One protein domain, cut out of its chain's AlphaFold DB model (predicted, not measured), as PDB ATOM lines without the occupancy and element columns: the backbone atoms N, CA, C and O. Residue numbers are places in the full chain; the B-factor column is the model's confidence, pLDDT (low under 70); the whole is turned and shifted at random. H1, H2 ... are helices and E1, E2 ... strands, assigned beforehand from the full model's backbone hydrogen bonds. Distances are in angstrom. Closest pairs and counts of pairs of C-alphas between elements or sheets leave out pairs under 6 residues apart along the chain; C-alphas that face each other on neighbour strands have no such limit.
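What this domain is: This is residues 5 to 135 of the 194 residues of an uncharacterized protein of Firmicutes bacterium HGW-Firmicutes-10 (UniProt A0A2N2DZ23). Helix H1 sits in the middle, with the twisted sheet E1 E5 E8 on one side and the sheet E3 E4 E9 on the other; a third small sheet, E2 E7 E6, adjoins the first where E2 meets E1. H2 and H3 cover the same face of E3 E4 E9 as H1. The printed part has 131 residues, with three named helices and nine named strands in the order E1 E2 H1 E3 E4 H2 E5 E6 E7 E8 H3 E9, of mixed class; the sheets E1 E5 E8 and E2 E7 E6 are antiparallel, and E3 E4 E9 is mixed. The whole is compact, with a radius of gyration of the C-alphas of 14.6 A and spans of 41 by 32 by 27 A.

How they stand to each other: Start at E5, residues 80 to 85, the inner strand between E1, residues 5 to 8, and E8, residues 107 to 115. Look for N 6 and O 83, 2.9 A apart, and N 82 and O 113, 2.9 A apart, both within hydrogen-bond range. E8 bends by 71 degrees at residue 110. H1, residues 34 to 44, is on this sheet at a height of 6.6 A, over E1; their closest C-alphas, Tyr 5 and Lys 34, are 5.5 A apart. Next find E2, residues 29 to 31, whose Gly 30 has its C-alpha 4.7 A from that of Tyr 6. E2 is antiparallel to E7, residues 99 to 102, with N 30 and O 101 at 2.8 A; E7 forms a hairpin with E6, residues 92 to 94, with N 93 and O 100 at 2.9 A. H1 is also on the sheet E3 E4 E9, at a height of 9.7 A over the sheet, over E3, residues 50 to 54, and E4, residues 61 to 65. E3 and E4 are a hairpin, with N 51 and O 64 at 2.8 A; E9, residues 132 to 134, is parallel to E4, with N 63 and O 132 at 2.9 A. H2, residues 70 to 75, stands up from this sheet. H3, residues 118 to 127, touches H2 at a steep tilt of 60 degrees, opposite ways, the closest C-alphas being Leu 75 and Tyr 119, 5.1 A apart. In H1, H2 and H3 every O i to N i+4 pair is within hydrogen-bond range.

Where its parts are: Find C-alpha 5 at (189.547, 360.838, 267.932), where E1 begins. H1 runs 16.1 A from C-alpha 34 at (187.034, 359.575, 263.180). E8 spans 21.1 A, E5 15.7 A and H3 14.3 A; E9 ends at C-alpha 134, (190.612, 357.517, 243.701).

The domain as a whole: The C-alphas farthest apart, Glu 68 and Lys 90, are 42.3 A apart. The printed part has no cut, and the link E1 to E2 is long, 20 residues. Residues 18 to 27, 89 to 99 and 104 have pLDDT under 70.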
ATOM      1  N   TYR A   5     188.914 362.031 268.462       91.75
ATOM      2  CA  TYR A   5     189.547 360.838 267.932       91.75
ATOM      3  C   TYR A   5     191.036 361.068 267.709       91.75
ATOM      4  O   TYR A   5     191.437 362.058 267.091       91.75
ATOM      5  N   TYR A   6     191.848 360.116 268.148       90.88
ATOM      6  CA  TYR A   6     193.293 360.084 267.943       90.88
ATOM      7  C   TYR A   6     193.690 358.735 267.342       90.88
ATOM      8  O   TYR A   6     193.180 357.706 267.773       90.88
ATOM      9  N   SER A   7     194.580 358.731 266.353       92.00
ATOM     10  CA  SER A   7     195.027 357.507 265.680       92.00
ATOM     11  C   SER A   7     196.512 357.269 265.950       92.00
ATOM     12  O   SER A   7     197.294 358.217 265.928       92.00
ATOM     13  N   SER A   8     196.902 356.018 266.207       90.62
ATOM     14  CA  SER A   8     198.299 355.620 266.429       90.62
ATOM     15  C   SER A   8     198.554 354.183 265.957       90.62
ATOM     16  O   SER A   8     197.637 353.366 265.869       90.62
ATOM     17  N   TYR A   9     199.816 353.865 265.663       90.06
ATOM     18  CA  TYR A   9     200.270 352.486 265.447       90.06
ATOM     19  C   TYR A   9     200.401 351.693 266.756       90.06
ATOM     20  O   TYR A   9     200.494 350.467 266.723       90.06
ATOM     21  N   ILE A  10     200.420 352.372 267.905       90.06
ATOM     22  CA  ILE A  10     200.509 351.747 269.223       90.06
ATOM     23  C   ILE A  10     199.096 351.409 269.690       90.06
ATOM     24  O   ILE A  10     198.238 352.290 269.739       90.06
ATOM     25  N   SER A  11     198.868 350.147 270.062       92.38
ATOM     26  CA  SER A  11     197.609 349.658 270.638       92.38
ATOM     27  C   SER A  11     197.626 349.641 272.170       92.38
ATOM     28  O   SER A  11     198.690 349.502 272.776       92.38
ATOM     29  N   GLY A  12     196.452 349.677 272.802       92.50
ATOM     30  CA  GLY A  12     196.290 349.503 274.248       92.50
ATOM     31  C   GLY A  12     196.589 350.742 275.097       92.50
ATOM     32  O   GLY A  12     196.723 350.617 276.319       92.50
ATOM     33  N   LEU A  13     196.687 351.931 274.492       90.50
ATOM     34  CA  LEU A  13     196.933 353.173 275.226       90.50
ATOM     35  C   LEU A  13     195.771 353.488 276.181       90.50
ATOM     36  O   LEU A  13     194.598 353.324 275.851       90.50
ATOM     37  N   LYS A  14     196.112 353.953 277.388       90.69
ATOM     38  CA  LYS A  14     195.142 354.394 278.411       90.69
ATOM     39  C   LYS A  14     195.072 355.908 278.546       90.69
ATOM     40  O   LYS A  14     194.027 356.446 278.903       90.69
ATOM     41  N   VAL A  15     196.177 356.581 278.244       88.69
ATOM     42  CA  VAL A  15     196.312 358.036 278.268       88.69
ATOM     43  C   VAL A  15     197.110 358.459 277.039       88.69
ATOM     44  O   VAL A  15     198.108 357.819 276.708       88.69
ATOM     45  N   ILE A  16     196.671 359.525 276.373       85.44
ATOM     46  CA  ILE A  16     197.401 360.178 275.283       85.44
ATOM     47  C   ILE A  16     197.982 361.489 275.815       85.44
ATOM     48  O   ILE A  16     197.224 362.364 276.218       85.44
ATOM     49  N   SER A  17     199.305 361.633 275.817       77.50
ATOM     50  CA  SER A  17     200.001 362.867 276.216       77.50
ATOM     51  C   SER A  17     201.184 363.158 275.294       77.50
ATOM     52  O   SER A  17     201.736 362.236 274.686       77.50
ATOM     53  N   SER A  18     201.592 364.423 275.203       65.88
ATOM     54  CA  SER A  18     202.803 364.873 274.497       65.88
ATOM     55  C   SER A  18     204.085 364.185 274.987       65.88
ATOM     56  O   SER A  18     204.976 363.935 274.186       65.88
ATOM     57  N   ASP A  19     204.144 363.801 276.266       59.16
ATOM     58  CA  ASP A  19     205.302 363.126 276.879       59.16
ATOM     59  C   ASP A  19     205.425 361.637 276.518       59.16
ATOM     60  O   ASP A  19     206.406 360.978 276.872       59.16
ATOM     61  N   SER A  20     204.420 361.059 275.853       53.94
ATOM     62  CA  SER A  20     204.497 359.653 275.454       53.94
ATOM     63  C   SER A  20     205.498 359.481 274.308       53.94
ATOM     64  O   SER A  20     205.473 360.227 273.335       53.94
ATOM     65  N   ALA A  21     206.376 358.484 274.455       45.38
ATOM     66  CA  ALA A  21     207.597 358.232 273.685       45.38
ATOM     67  C   ALA A  21     207.396 357.860 272.196       45.38
ATOM     68  O   ALA A  21     208.032 356.932 271.704       45.38
ATOM     69  N   GLU A  22     206.512 358.544 271.469       51.28
ATOM     70  CA  GLU A  22     206.437 358.473 270.009       51.28
ATOM     71  C   GLU A  22     207.475 359.439 269.411       51.28
ATOM     72  O   GLU A  22     207.309 360.658 269.514       51.28
ATOM     73  N   PRO A  23     208.560 358.942 268.793       40.84
ATOM     74  CA  PRO A  23     209.554 359.808 268.175       40.84
ATOM     75  C   PRO A  23     208.945 360.528 266.965       40.84
ATOM     76  O   PRO A  23     208.364 359.888 266.090       40.84
ATOM     77  N   GLY A  24     209.127 361.849 266.879       42.59
ATOM     78  CA  GLY A  24     208.937 362.604 265.632       42.59
ATOM     79  C   GLY A  24     207.645 363.413 265.483       42.59
ATOM     80  O   GLY A  24     207.459 364.031 264.438       42.59
ATOM     81  N   LEU A  25     206.777 363.479 266.498       46.38
ATOM     82  CA  LEU A  25     205.617 364.381 266.503       46.38
ATOM     83  C   LEU A  25     205.606 365.189 267.802       46.38
ATOM     84  O   LEU A  25     205.108 364.726 268.821       46.38
ATOM     85  N   SER A  26     206.159 366.404 267.763       46.69
ATOM     86  CA  SER A  26     206.181 367.325 268.910       46.69
ATOM     87  C   SER A  26     204.782 367.756 269.370       46.69
ATOM     88  O   SER A  26     204.635 368.243 270.484       46.69
ATOM     89  N   GLU A  27     203.752 367.547 268.544       61.53
ATOM     90  CA  GLU A  27     202.359 367.854 268.870       61.53
ATOM     91  C   GLU A  27     201.446 366.666 268.553       61.53
ATOM     92  O   GLU A  27     201.322 366.225 267.403       61.53
ATOM     93  N   LYS A  28     200.760 366.154 269.580       74.62
ATOM     94  CA  LYS A  28     199.708 365.150 269.410       74.62
ATOM     95  C   LYS A  28     198.395 365.843 269.095       74.62
ATOM     96  O   LYS A  28     197.894 366.635 269.888       74.62
ATOM     97  N   THR A  29     197.822 365.523 267.941       76.75
ATOM     98  CA  THR A  29     196.584 366.146 267.466       76.75
ATOM     99  C   THR A  29     195.437 365.144 267.417       76.75
ATOM    100  O   THR A  29     195.576 364.075 266.822       76.75
ATOM    101  N   GLY A  30     194.293 365.502 267.996       82.75
ATOM    102  CA  GLY A  30     193.020 364.800 267.834       82.75
ATOM    103  C   GLY A  30     192.084 365.514 266.853       82.75
ATOM    104  O   GLY A  30     192.273 366.689 266.553       82.75
ATOM    105  N   CYS A  31     191.060 364.818 266.354       86.06
ATOM    106  CA  CYS A  31     190.028 365.377 265.466       86.06
ATOM    107  C   CYS A  31     188.623 364.988 265.946       86.06
ATOM    108  O   CYS A  31     188.440 363.885 266.456       86.06
ATOM    109  N   LYS A  32     187.594 365.817 265.710       85.38
ATOM    110  CA  LYS A  32     186.190 365.426 266.006       85.38
ATOM    111  C   LYS A  32     185.669 364.301 265.129       85.38
ATOM    112  O   LYS A  32     184.753 363.575 265.503       85.38
ATOM    113  N   ASN A  33     186.207 364.197 263.921       86.56
ATOM    114  CA  ASN A  33     185.790 363.204 262.951       86.56
ATOM    115  C   ASN A  33     186.778 362.032 262.960       86.56
ATOM    116  O   ASN A  33     187.979 362.221 262.764       86.56
ATOM    117  N   LYS A  34     186.252 360.818 263.158       90.06
ATOM    118  CA  LYS A  34     187.034 359.575 263.180       90.06
ATOM    119  C   LYS A  34     187.836 359.358 261.894       90.06
ATOM    120  O   LYS A  34     189.016 359.032 261.950       90.06
ATOM    121  N   VAL A  35     187.196 359.558 260.742       90.12
ATOM    122  CA  VAL A  35     187.826 359.394 259.426       90.12
ATOM    123  C   VAL A  35     188.906 360.453 259.225       90.12
ATOM    124  O   VAL A  35     190.006 360.114 258.808       90.12
ATOM    125  N   ALA A  36     188.645 361.709 259.599       87.50
ATOM    126  CA  ALA A  36     189.645 362.773 259.517       87.50
ATOM    127  C   ALA A  36     190.873 362.486 260.396       87.50
ATOM    128  O   ALA A  36     191.993 362.670 259.936       87.50
ATOM    129  N   SER A  37     190.675 361.971 261.618       89.19
ATOM    130  CA  SER A  37     191.772 361.552 262.504       89.19
ATOM    131  C   SER A  37     192.661 360.495 261.847       89.19
ATOM    132  O   SER A  37     193.885 360.631 261.826       89.19
ATOM    133  N   LEU A  38     192.046 359.464 261.258       91.75
ATOM    134  CA  LEU A  38     192.774 358.399 260.574       91.75
ATOM    135  C   LEU A  38     193.524 358.926 259.347       91.75
ATOM    136  O   LEU A  38     194.699 358.615 259.164       91.75
ATOM    137  N   LEU A  39     192.859 359.734 258.518       90.50
ATOM    138  CA  LEU A  39     193.439 360.307 257.304       90.50
ATOM    139  C   LEU A  39     194.604 361.259 257.613       90.50
ATOM    140  O   LEU A  39     195.643 361.188 256.958       90.50
ATOM    141  N   ASP A  40     194.474 362.100 258.641       85.75
ATOM    142  CA  ASP A  40     195.558 362.960 259.118       85.75
ATOM    143  C   ASP A  40     196.782 362.134 259.533       85.75
ATOM    144  O   ASP A  40     197.901 362.389 259.080       85.75
ATOM    145  N   PHE A  41     196.558 361.086 260.326       87.81
ATOM    146  CA  PHE A  41     197.605 360.189 260.796       87.81
ATOM    147  C   PHE A  41     198.358 359.496 259.649       87.81
ATOM    148  O   PHE A  41     199.591 359.512 259.613       87.81
ATOM    149  N   ILE A  42     197.650 358.937 258.665       89.88
ATOM    150  CA  ILE A  42     198.305 358.259 257.533       89.88
ATOM    151  C   ILE A  42     198.940 359.257 256.546       89.88
ATOM    152  O   ILE A  42     199.837 358.876 255.795       89.88
ATOM    153  N   SER A  43     198.512 360.529 256.539       85.56
ATOM    154  CA  SER A  43     199.102 361.576 255.690       85.56
ATOM    155  C   SER A  43     200.519 361.951 256.131       85.56
ATOM    156  O   SER A  43     201.397 362.156 255.290       85.56
ATOM    157  N   LYS A  44     200.763 361.967 257.448       79.69
ATOM    158  CA  LYS A  44     202.070 362.258 258.057       79.69
ATOM    159  C   LYS A  44     203.114 361.182 257.743       79.69
ATOM    160  O   LYS A  44     204.301 361.477 257.711       79.69
ATOM    161  N   ASN A  45     202.661 359.966 257.445       73.88
ATOM    162  CA  ASN A  45     203.499 358.799 257.161       73.88
ATOM    163  C   ASN A  45     203.610 358.477 255.656       73.88
ATOM    164  O   ASN A  45     203.985 357.369 255.286       73.88
ATOM    165  N   ASN A  46     203.220 359.406 254.781       81.12
ATOM    166  CA  ASN A  46     203.135 359.161 253.344       81.12
ATOM    167  C   ASN A  46     204.349 359.699 252.567       81.12
ATOM    168  O   ASN A  46     204.586 360.917 252.511       81.12
ATOM    169  N   ASP A  47     205.014 358.790 251.858       80.62
ATOM    170  CA  ASP A  47     206.137 359.051 250.959       80.62
ATOM    171  C   ASP A  47     205.693 359.045 249.497       80.62
ATOM    172  O   ASP A  47     205.941 358.112 248.741       80.62
ATOM    173  N   PHE A  48     204.998 360.117 249.103       90.56
ATOM    174  CA  PHE A  48     204.569 360.373 247.717       90.56
ATOM    175  C   PHE A  48     203.662 359.295 247.105       90.56
ATOM    176  O   PHE A  48     203.431 359.298 245.900       90.56
ATOM    177  N   SER A  49     203.132 358.385 247.918       93.00
ATOM    178  CA  SER A  49     202.362 357.237 247.448       93.00
ATOM    179  C   SER A  49     200.933 357.639 247.112       93.00
ATOM    180  O   SER A  49     200.413 357.307 246.050       93.00
ATOM    181  N   TYR A  50     200.311 358.445 247.960       93.31
ATOM    182  CA  TYR A  50     198.949 358.930 247.754       93.31
ATOM    183  C   TYR A  50     198.814 360.401 248.157       93.31
ATOM    184  O   TYR A  50     199.690 360.968 248.801       93.31
ATOM    185  N   THR A  51     197.711 361.045 247.802       91.38
ATOM    186  CA  THR A  51     197.330 362.366 248.309       91.38
ATOM    187  C   THR A  51     196.052 362.230 249.116       91.38
ATOM    188  O   THR A  51     195.131 361.523 248.717       91.38
ATOM    189  N   ILE A  52     196.002 362.913 250.257       90.19
ATOM    190  CA  ILE A  52     194.822 362.969 251.119       90.19
ATOM    191  C   ILE A  52     194.227 364.354 251.037       90.19
ATOM    192  O   ILE A  52     194.943 365.345 250.889       90.19
ATOM    193  N   GLY A  53     192.904 364.378 251.068       86.50
ATOM    194  CA  GLY A  53     192.144 365.476 250.537       86.50
ATOM    195  C   GLY A  53     190.735 365.597 251.090       86.50
ATOM    196  O   GLY A  53     190.234 364.723 251.791       86.50
ATOM    197  N   LYS A  54     190.088 366.698 250.725       85.75
ATOM    198  CA  LYS A  54     188.695 367.013 250.977       85.75
ATOM    199  C   LYS A  54     188.236 367.698 249.712       85.75
ATOM    200  O   LYS A  54     188.792 368.720 249.318       85.75
ATOM    201  N   ASP A  55     187.298 367.073 249.022       81.06
ATOM    202  CA  ASP A  55     186.779 367.622 247.784       81.06
ATOM    203  C   ASP A  55     186.045 368.931 248.096       81.06
ATOM    204  O   ASP A  55     185.156 368.973 248.947       81.06
ATOM    205  N   LEU A  56     186.436 370.013 247.423       76.31
ATOM    206  CA  LEU A  56     185.943 371.361 247.727       76.31
ATOM    207  C   LEU A  56     184.444 371.529 247.456       76.31
ATOM    208  O   LEU A  56     183.820 372.417 248.030       76.31
ATOM    209  N   LYS A  57     183.860 370.699 246.582       78.75
ATOM    210  CA  LYS A  57     182.441 370.790 246.216       78.75
ATOM    211  C   LYS A  57     181.555 369.999 247.172       78.75
ATOM    212  O   LYS A  57     180.517 370.492 247.597       78.75
ATOM    213  N   SER A  58     181.944 368.768 247.483       81.62
ATOM    214  CA  SER A  58     181.159 367.837 248.302       81.62
ATOM    215  C   SER A  58     181.521 367.870 249.787       81.62
ATOM    216  O   SER A  58     180.763 367.370 250.613       81.62
ATOM    217  N   GLY A  59     182.690 368.407 250.142       81.25
ATOM    218  CA  GLY A  59     183.246 368.321 251.490       81.25
ATOM    219  C   GLY A  59     183.646 366.898 251.901       81.25
ATOM    220  O   GLY A  59     184.007 366.683 253.059       81.25
ATOM    221  N   GLN A  60     183.588 365.924 250.990       86.12
ATOM    222  CA  GLN A  60     183.930 364.536 251.271       86.12
ATOM    223  C   GLN A  60     185.452 364.368 251.326       86.12
ATOM    224  O   GLN A  60     186.173 364.874 250.464       86.12
ATOM    225  N   CYS A  61     185.949 363.643 252.328       89.44
ATOM    226  CA  CYS A  61     187.367 363.302 252.401       89.44
ATOM    227  C   CYS A  61     187.749 362.337 251.274       89.44
ATOM    228  O   CYS A  61     186.960 361.459 250.917       89.44
ATOM    229  N   PHE A  62     188.968 362.457 250.756       91.50
ATOM    230  CA  PHE A  62     189.487 361.569 249.729       91.50
ATOM    231  C   PHE A  62     190.904 361.075 250.003       91.50
ATOM    232  O   PHE A  62     191.688 361.716 250.705       91.50
ATOM    233  N   LEU A  63     191.218 359.941 249.385       93.81
ATOM    234  CA  LEU A  63     192.540 359.343 249.278       93.81
ATOM    235  C   LEU A  63     192.775 359.004 247.799       93.81
ATOM    236  O   LEU A  63     192.015 358.237 247.219       93.81
ATOM    237  N   CYS A  64     193.785 359.599 247.175       94.44
ATOM    238  CA  CYS A  64     194.046 359.479 245.740       94.44
ATOM    239  C   CYS A  64     195.426 358.873 245.491       94.44
ATOM    240  O   CYS A  64     196.412 359.400 246.001       94.44
ATOM    241  N   GLU A  65     195.518 357.803 244.707       95.56
ATOM    242  CA  GLU A  65     196.803 357.225 244.304       95.56
ATOM    243  C   GLU A  65     197.617 358.219 243.467       95.56
ATOM    244  O   GLU A  65     197.066 358.967 242.658       95.56
ATOM    245  N   ARG A  66     198.942 358.229 243.658       94.56
ATOM    246  CA  ARG A  66     199.875 358.987 242.807       94.56
ATOM    247  C   ARG A  66     200.615 358.116 241.799       94.56
ATOM    248  O   ARG A  66     201.112 358.647 240.815       94.56
ATOM    249  N   TYR A  67     200.644 356.809 242.023       93.44
ATOM    250  CA  TYR A  67     201.095 355.798 241.074       93.44
ATOM    251  C   TYR A  67     200.294 354.511 241.300       93.44
ATOM    252  O   TYR A  67     199.647 354.350 242.337       93.44
ATOM    253  N   GLU A  68     200.301 353.606 240.323       95.25
ATOM    254  CA  GLU A  68     199.471 352.398 240.345       95.25
ATOM    255  C   GLU A  68     199.674 351.567 241.626       95.25
ATOM    256  O   GLU A  68     200.803 351.226 241.984       95.25
ATOM    257  N   LYS A  69     198.564 351.204 242.289       95.44
ATOM    258  CA  LYS A  69     198.522 350.336 243.485       95.44
ATOM    259  C   LYS A  69     199.258 350.889 244.706       95.44
ATOM    260  O   LYS A  69     199.483 350.139 245.658       95.44
ATOM    261  N   SER A  70     199.614 352.171 244.722       95.19
ATOM    262  CA  SER A  70     200.341 352.781 245.833       95.19
ATOM    263  C   SER A  70     199.569 352.714 247.155       95.19
ATOM    264  O   SER A  70     200.144 352.430 248.201       95.19
ATOM    265  N   ILE A  71     198.246 352.899 247.136       95.75
ATOM    266  CA  ILE A  71     197.424 352.795 248.351       95.75
ATOM    267  C   ILE A  71     197.453 351.362 248.882       95.75
ATOM    268  O   ILE A  71     197.620 351.146 250.084       95.75
ATOM    269  N   PHE A  72     197.304 350.375 247.995       96.50
ATOM    270  CA  PHE A  72     197.341 348.968 248.383       96.50
ATOM    271  C   PHE A  72     198.708 348.589 248.960       96.50
ATOM    272  O   PHE A  72     198.774 348.054 250.065       96.50
ATOM    273  N   SER A  73     199.797 348.892 248.250       94.38
ATOM    274  CA  SER A  73     201.150 348.489 248.651       94.38
ATOM    275  C   SER A  73     201.591 349.130 249.968       94.38
ATOM    276  O   SER A  73     202.261 348.477 250.767       94.38
ATOM    277  N   THR A  74     201.191 350.378 250.233       93.38
ATOM    278  CA  THR A  74     201.571 351.078 251.466       93.38
ATOM    279  C   THR A  74     200.710 350.679 252.669       93.38
ATOM    280  O   THR A  74     201.224 350.607 253.788       93.38
ATOM    281  N   LEU A  75     199.408 350.431 252.472       95.38
ATOM    282  CA  LEU A  75     198.447 350.329 253.581       95.38
ATOM    283  C   LEU A  75     197.967 348.904 253.883       95.38
ATOM    284  O   LEU A  75     197.458 348.661 254.981       95.38
ATOM    285  N   LYS A  76     198.120 347.949 252.958       96.94
ATOM    286  CA  LYS A  76     197.661 346.568 253.169       96.94
ATOM    287  C   LYS A  76     198.348 345.938 254.384       96.94
ATOM    288  O   LYS A  76     199.562 346.036 254.553       96.94
ATOM    289  N   GLY A  77     197.558 345.300 255.250       96.00
ATOM    290  CA  GLY A  77     198.041 344.629 256.461       96.00
ATOM    291  C   GLY A  77     198.589 345.549 257.559       96.00
ATOM    292  O   GLY A  77     199.028 345.056 258.600       96.00
ATOM    293  N   LYS A  78     198.574 346.879 257.372       94.88
ATOM    294  CA  LYS A  78     198.954 347.824 258.429       94.88
ATOM    295  C   LYS A  78     197.875 347.835 259.508       94.88
ATOM    296  O   LYS A  78     196.691 347.966 259.202       94.88
ATOM    297  N   LYS A  79     198.303 347.720 260.765       95.75
ATOM    298  CA  LYS A  79     197.429 347.782 261.939       95.75
ATOM    299  C   LYS A  79     197.444 349.185 262.518       95.75
ATOM    300  O   LYS A  79     198.519 349.758 262.645       95.75
ATOM    301  N   VAL A  80     196.283 349.718 262.876       94.94
ATOM    302  CA  VAL A  80     196.136 351.055 263.473       94.94
ATOM    303  C   VAL A  80     195.101 350.986 264.584       94.94
ATOM    304  O   VAL A  80     194.072 350.334 264.427       94.94
ATOM    305  N   SER A  81     195.346 351.689 265.681       95.75
ATOM    306  CA  SER A  81     194.358 351.911 266.731       95.75
ATOM    307  C   SER A  81     193.774 353.311 266.609       95.75
ATOM    308  O   SER A  81     194.507 354.296 266.497       95.75
ATOM    309  N   ILE A  82     192.446 353.399 266.655       95.31
ATOM    310  CA  ILE A  82     191.712 354.655 266.785       95.31
ATOM    311  C   ILE A  82     191.164 354.746 268.206       95.31
ATOM    312  O   ILE A  82     190.373 353.914 268.649       95.31
ATOM    313  N   TYR A  83     191.552 355.802 268.902       94.19
ATOM    314  CA  TYR A  83     191.181 356.086 270.274       94.19
ATOM    315  C   TYR A  83     190.110 357.158 270.331       94.19
ATOM    316  O   TYR A  83     190.258 358.225 269.741       94.19
ATOM    317  N   GLN A  84     189.057 356.887 271.091       94.06
ATOM    318  CA  GLN A  84     188.096 357.886 271.519       94.06
ATOM    319  C   GLN A  84     188.557 358.460 272.857       94.06
ATOM    320  O   GLN A  84     188.712 357.718 273.829       94.06
ATOM    321  N   LEU A  85     188.764 359.770 272.909       90.25
ATOM    322  CA  LEU A  85     189.294 360.459 274.079       90.25
ATOM    323  C   LEU A  85     188.193 361.188 274.839       90.25
ATOM    324  O   LEU A  85     187.232 361.703 274.256       90.25
ATOM    325  N   LYS A  86     188.368 361.263 276.155       86.88
ATOM    326  CA  LYS A  86     187.609 362.176 277.000       86.88
ATOM    327  C   LYS A  86     188.010 363.614 276.662       86.88
ATOM    328  O   LYS A  86     189.203 363.866 276.508       86.88
ATOM    329  N   PRO A  87     187.061 364.561 276.562       75.88
ATOM    330  CA  PRO A  87     187.390 365.964 276.341       75.88
ATOM    331  C   PRO A  87     188.349 366.484 277.412       75.88
ATOM    332  O   PRO A  87     188.030 366.493 278.597       75.88
ATOM    333  N   CYS A  88     189.530 366.877 276.964       70.19
ATOM    334  CA  CYS A  88     190.690 367.275 277.769       70.19
ATOM    335  C   CYS A  88     191.413 368.480 277.139       70.19
ATOM    336  O   CYS A  88     192.473 368.890 277.597       70.19
ATOM    337  N   VAL A  89     190.869 369.019 276.049       63.50
ATOM    338  CA  VAL A  89     191.503 370.043 275.219       63.50
ATOM    339  C   VAL A  89     190.908 371.409 275.509       63.50
ATOM    340  O   VAL A  89     189.689 371.557 275.588       63.50
ATOM    341  N   LYS A  90     191.794 372.391 275.682       56.09
ATOM    342  CA  LYS A  90     191.455 373.801 275.912       56.09
ATOM    343  C   LYS A  90     191.330 374.587 274.609       56.09
ATOM    344  O   LYS A  90     190.465 375.450 274.521       56.09
ATOM    345  N   ASP A  91     192.130 374.231 273.603       59.59
ATOM    346  CA  ASP A  91     192.282 375.015 272.380       59.59
ATOM    347  C   ASP A  91     191.923 374.180 271.144       59.59
ATOM    348  O   ASP A  91     192.489 373.109 270.893       59.59
ATOM    349  N   SER A  92     190.958 374.667 270.365       61.56
ATOM    350  CA  SER A  92     190.672 374.169 269.020       61.56
ATOM    351  C   SER A  92     191.428 375.018 268.008       61.56
ATOM    352  O   SER A  92     191.273 376.240 267.996       61.56
ATOM    353  N   VAL A  93     192.185 374.381 267.123       63.25
ATOM    354  CA  VAL A  93     192.728 375.042 265.938       63.25
ATOM    355  C   VAL A  93     191.894 374.587 264.750       63.25
ATOM    356  O   VAL A  93     191.886 373.405 264.390       63.25
ATOM    357  N   GLU A  94     191.178 375.524 264.133       56.50
ATOM    358  CA  GLU A  94     190.589 375.268 262.825       56.50
ATOM    359  C   GLU A  94     191.728 375.038 261.833       56.50
ATOM    360  O   GLU A  94     192.569 375.906 261.598       56.50
ATOM    361  N   THR A  95     191.779 373.840 261.260       56.09
ATOM    362  CA  THR A  95     192.664 373.569 260.130       56.09
ATOM    363  C   THR A  95     191.846 373.367 258.875       56.09
ATOM    364  O   THR A  95     190.655 373.064 258.925       56.09
ATOM    365  N   TYR A  96     192.523 373.456 257.733       48.88
ATOM    366  CA  TYR A  96     191.954 373.219 256.408       48.88
ATOM    367  C   TYR A  96     191.180 371.885 256.278       48.88
ATOM    368  O   TYR A  96     190.314 371.742 255.416       48.88
ATOM    369  N   TRP A  97     191.473 370.904 257.141       52.28
ATOM    370  CA  TRP A  97     190.975 369.527 257.053       52.28
ATOM    371  C   TRP A  97     189.855 369.209 258.055       52.28
ATOM    372  O   TRP A  97     188.891 368.522 257.706       52.28
ATOM    373  N   SER A  98     189.963 369.716 259.285       57.75
ATOM    374  CA  SER A  98     188.980 369.564 260.365       57.75
ATOM    375  C   SER A  98     189.348 370.437 261.567       57.75
ATOM    376  O   SER A  98     190.488 370.897 261.673       57.75
ATOM    377  N   ASP A  99     188.425 370.555 262.522       65.94
ATOM    378  CA  ASP A  99     188.707 370.995 263.891       65.94
ATOM    379  C   ASP A  99     189.779 370.067 264.492       65.94
ATOM    380  O   ASP A  99     189.476 368.938 264.910       65.94
ATOM    381  N   ARG A 100     191.048 370.493 264.446       74.94
ATOM    382  CA  ARG A 100     192.150 369.792 265.105       74.94
ATOM    383  C   ARG A 100     192.253 370.308 266.528       74.94
ATOM    384  O   ARG A 100     192.103 371.493 266.809       74.94
ATOM    385  N   TYR A 101     192.551 369.385 267.417       76.25
ATOM    386  CA  TYR A 101     192.684 369.634 268.836       76.25
ATOM    387  C   TYR A 101     194.085 369.265 269.261       76.25
ATOM    388  O   TYR A 101     194.505 368.127 269.044       76.25
ATOM    389  N   ILE A 102     194.798 370.215 269.852       76.12
ATOM    390  CA  ILE A 102     196.139 369.965 270.369       76.12
ATOM    391  C   ILE A 102     196.000 369.336 271.756       76.12
ATOM    392  O   ILE A 102     195.378 369.900 272.657       76.12
ATOM    393  N   ILE A 103     196.552 368.136 271.916       75.12
ATOM    394  CA  ILE A 103     196.536 367.377 273.165       75.12
ATOM    395  C   ILE A 103     197.764 367.789 273.986       75.12
ATOM    396  O   ILE A 103     198.844 367.220 273.830       75.12
ATOM    397  N   ASN A 104     197.587 368.808 274.830       68.44
ATOM    398  CA  ASN A 104     198.651 369.372 275.676       68.44
ATOM    399  C   ASN A 104     198.742 368.717 277.059       68.44
ATOM    400  O   ASN A 104     199.810 368.656 277.656       68.44
ATOM    401  N   GLU A 105     197.615 368.239 277.580       72.19
ATOM    402  CA  GLU A 105     197.515 367.578 278.880       72.19
ATOM    403  C   GLU A 105     197.113 366.111 278.649       72.19
ATOM    404  O   GLU A 105     196.511 365.780 277.626       72.19
ATOM    405  N   GLY A 106     197.469 365.207 279.565       79.44
ATOM    406  CA  GLY A 106     197.149 363.784 279.422       79.44
ATOM    407  C   GLY A 106     195.644 363.538 279.260       79.44
ATOM    408  O   GLY A 106     194.858 363.814 280.163       79.44
ATOM    409  N   CYS A 107     195.248 362.977 278.119       85.62
ATOM    410  CA  CYS A 107     193.861 362.695 277.772       85.62
ATOM    411  C   CYS A 107     193.510 361.232 278.015       85.62
ATOM    412  O   CYS A 107     194.106 360.332 277.423       85.62
ATOM    413  N   GLU A 108     192.502 360.999 278.850       89.75
ATOM    414  CA  GLU A 108     191.978 359.667 279.149       89.75
ATOM    415  C   GLU A 108     191.352 359.019 277.901       89.75
ATOM    416  O   GLU A 108     190.527 359.625 277.208       89.75
ATOM    417  N   VAL A 109     191.725 357.764 277.635       92.69
ATOM    418  CA  VAL A 109     191.134 356.942 276.575       92.69
ATOM    419  C   VAL A 109     189.842 356.307 277.081       92.69
ATOM    420  O   VAL A 109     189.849 355.515 278.019       92.69
ATOM    421  N   LEU A 110     188.731 356.608 276.409       94.75
ATOM    422  CA  LEU A 110     187.419 356.024 276.693       94.75
ATOM    423  C   LEU A 110     187.211 354.697 275.960       94.75
ATOM    424  O   LEU A 110     186.594 353.774 276.489       94.75
ATOM    425  N   LYS A 111     187.686 354.619 274.715       96.19
ATOM    426  CA  LYS A 111     187.511 353.453 273.846       96.19
ATOM    427  C   LYS A 111     188.659 353.349 272.851       96.19
ATOM    428  O   LYS A 111     189.178 354.365 272.397       96.19
ATOM    429  N   GLU A 112     188.993 352.121 272.475       96.50
ATOM    430  CA  GLU A 112     189.908 351.798 271.383       96.50
ATOM    431  C   GLU A 112     189.174 350.953 270.333       96.50
ATOM    432  O   GLU A 112     188.445 350.015 270.663       96.50
ATOM    433  N   GLU A 113     189.355 351.302 269.064       97.56
ATOM    434  CA  GLU A 113     188.961 350.519 267.896       97.56
ATOM    435  C   GLU A 113     190.236 350.089 267.170       97.56
ATOM    436  O   GLU A 113     190.992 350.931 266.683       97.56
ATOM    437  N   ILE A 114     190.485 348.780 267.118       97.31
ATOM    438  CA  ILE A 114     191.668 348.216 266.466       97.31
ATOM    439  C   ILE A 114     191.318 347.860 265.025       97.31
ATOM    440  O   ILE A 114     190.465 347.010 264.769       97.31
ATOM    441  N   ILE A 115     192.025 348.477 264.088       97.31
ATOM    442  CA  ILE A 115     191.998 348.152 262.667       97.31
ATOM    443  C   ILE A 115     193.134 347.171 262.397       97.31
ATOM    444  O   ILE A 115     194.305 347.489 262.601       97.31
ATOM    445  N   THR A 116     192.800 345.967 261.938       97.19
ATOM    446  CA  THR A 116     193.787 344.914 261.652       97.19
ATOM    447  C   THR A 116     194.349 344.973 260.236       97.19
ATOM    448  O   THR A 116     195.427 344.438 259.994       97.19
ATOM    449  N   ASP A 117     193.625 345.614 259.319       97.81
ATOM    450  CA  ASP A 117     194.055 345.877 257.951       97.81
ATOM    451  C   ASP A 117     193.518 347.237 257.496       97.81
ATOM    452  O   ASP A 117     192.317 347.429 257.284       97.81
ATOM    453  N   LEU A 118     194.424 348.206 257.393       96.12
ATOM    454  CA  LEU A 118     194.087 349.584 257.068       96.12
ATOM    455  C   LEU A 118     193.526 349.738 255.649       96.12
ATOM    456  O   LEU A 118     192.588 350.509 255.450       96.12
ATOM    457  N   TYR A 119     194.050 348.995 254.672       97.06
ATOM    458  CA  TYR A 119     193.541 349.033 253.301       97.06
ATOM    459  C   TYR A 119     192.093 348.533 253.222       97.06
ATOM    460  O   TYR A 119     191.236 349.182 252.616       97.06
ATOM    461  N   GLU A 120     191.795 347.399 253.864       97.94
ATOM    462  CA  GLU A 120     190.435 346.851 253.895       97.94
ATOM    463  C   GLU A 120     189.464 347.803 254.592       97.94
ATOM    464  O   GLU A 120     188.374 348.059 254.077       97.94
ATOM    465  N   PHE A 121     189.875 348.387 255.720       97.75
ATOM    466  CA  PHE A 121     189.059 349.354 256.446       97.75
ATOM    467  C   PHE A 121     188.724 350.587 255.598       97.75
ATOM    468  O   PHE A 121     187.555 350.961 255.492       97.75
ATOM    469  N   LEU A 122     189.715 351.189 254.932       96.81
ATOM    470  CA  LEU A 122     189.498 352.345 254.052       96.81
ATOM    471  C   LEU A 122     188.594 351.992 252.860       96.81
ATOM    472  O   LEU A 122     187.714 352.772 252.505       96.81
ATOM    473  N   THR A 123     188.738 350.789 252.300       97.19
ATOM    474  CA  THR A 123     187.871 350.293 251.216       97.19
ATOM    475  C   THR A 123     186.417 350.142 251.672       97.19
ATOM    476  O   THR A 123     185.485 350.406 250.913       97.19
ATOM    477  N   ILE A 124     186.188 349.741 252.927       97.62
ATOM    478  CA  ILE A 124     184.842 349.696 253.515       97.62
ATOM    479  C   ILE A 124     184.275 351.113 253.671       97.62
ATOM    480  O   ILE A 124     183.098 351.328 253.377       97.62
ATOM    481  N   LEU A 125     185.079 352.089 254.107       96.12
ATOM    482  CA  LEU A 125     184.631 353.484 254.201       96.12
ATOM    483  C   LEU A 125     184.257 354.062 252.829       96.12
ATOM    484  O   LEU A 125     183.239 354.748 252.720       96.12
ATOM    485  N   ASP A 126     185.038 353.747 251.797       96.00
ATOM    486  CA  ASP A 126     184.776 354.131 250.407       96.00
ATOM    487  C   ASP A 126     183.468 353.525 249.877       96.00
ATOM    488  O   ASP A 126     182.573 354.249 249.438       96.00
ATOM    489  N   LYS A 127     183.272 352.208 250.047       97.00
ATOM    490  CA  LYS A 127     182.014 351.525 249.687       97.00
ATOM    491  C   LYS A 127     180.788 352.135 250.369       97.00
ATOM    492  O   LYS A 127     179.719 352.202 249.767       97.00
ATOM    493  N   ASN A 128     180.945 352.592 251.610       96.00
ATOM    494  CA  ASN A 128     179.889 353.247 252.383       96.00
ATOM    495  C   ASN A 128     179.779 354.759 252.120       96.00
ATOM    496  O   ASN A 128     178.997 355.433 252.790       96.00
ATOM    497  N   LYS A 129     180.537 355.307 251.159       93.62
ATOM    498  CA  LYS A 129     180.559 356.734 250.798       93.62
ATOM    499  C   LYS A 129     180.935 357.662 251.961       93.62
ATOM    500  O   LYS A 129     180.604 358.847 251.948       93.62
ATOM    501  N   LEU A 130     181.650 357.152 252.964       92.38
ATOM    502  CA  LEU A 130     182.163 357.949 254.087       92.38
ATOM    503  C   LEU A 130     183.454 358.694 253.720       92.38
ATOM    504  O   LEU A 130     183.788 359.708 254.328       92.38
ATOM    505  N   MET A 131     184.150 358.208 252.699       93.12
ATOM    506  CA  MET A 131     185.244 358.877 252.000       93.12
ATOM    507  C   MET A 131     185.242 358.421 250.539       93.12
ATOM    508  O   MET A 131     184.435 357.567 250.175       93.12
ATOM    509  N   ARG A 132     186.140 358.973 249.724       93.56
ATOM    510  CA  ARG A 132     186.385 358.517 248.355       93.56
ATOM    511  C   ARG A 132     187.816 358.021 248.189       93.56
ATOM    512  O   ARG A 132     188.753 358.750 248.509       93.56
ATOM    513  N   ILE A 133     187.991 356.832 247.631       95.31
ATOM    514  CA  ILE A 133     189.276 356.375 247.105       95.31
ATOM    515  C   ILE A 133     189.300 356.625 245.594       95.31
ATOM    516  O   ILE A 133     188.357 356.302 244.877       95.31
ATOM    517  N   CYS A 134     190.368 357.252 245.115       94.81
ATOM    518  CA  CYS A 134     190.612 357.517 243.701       94.81
ATOM    519  C   CYS A 134     191.848 356.729 243.270       94.81
ATOM    520  O   CYS A 134     192.938 356.956 243.798       94.81
ATOM    521  N   TYR A 135     191.662 355.783 242.356       95.56
ATOM    522  CA  TYR A 135     192.724 354.895 241.888       95.56
ATOM    523  C   TYR A 135     193.433 355.495 240.678       95.56
ATOM    524  O   TYR A 135     192.819 356.182 239.862       95.56
TER     525      TYR A 135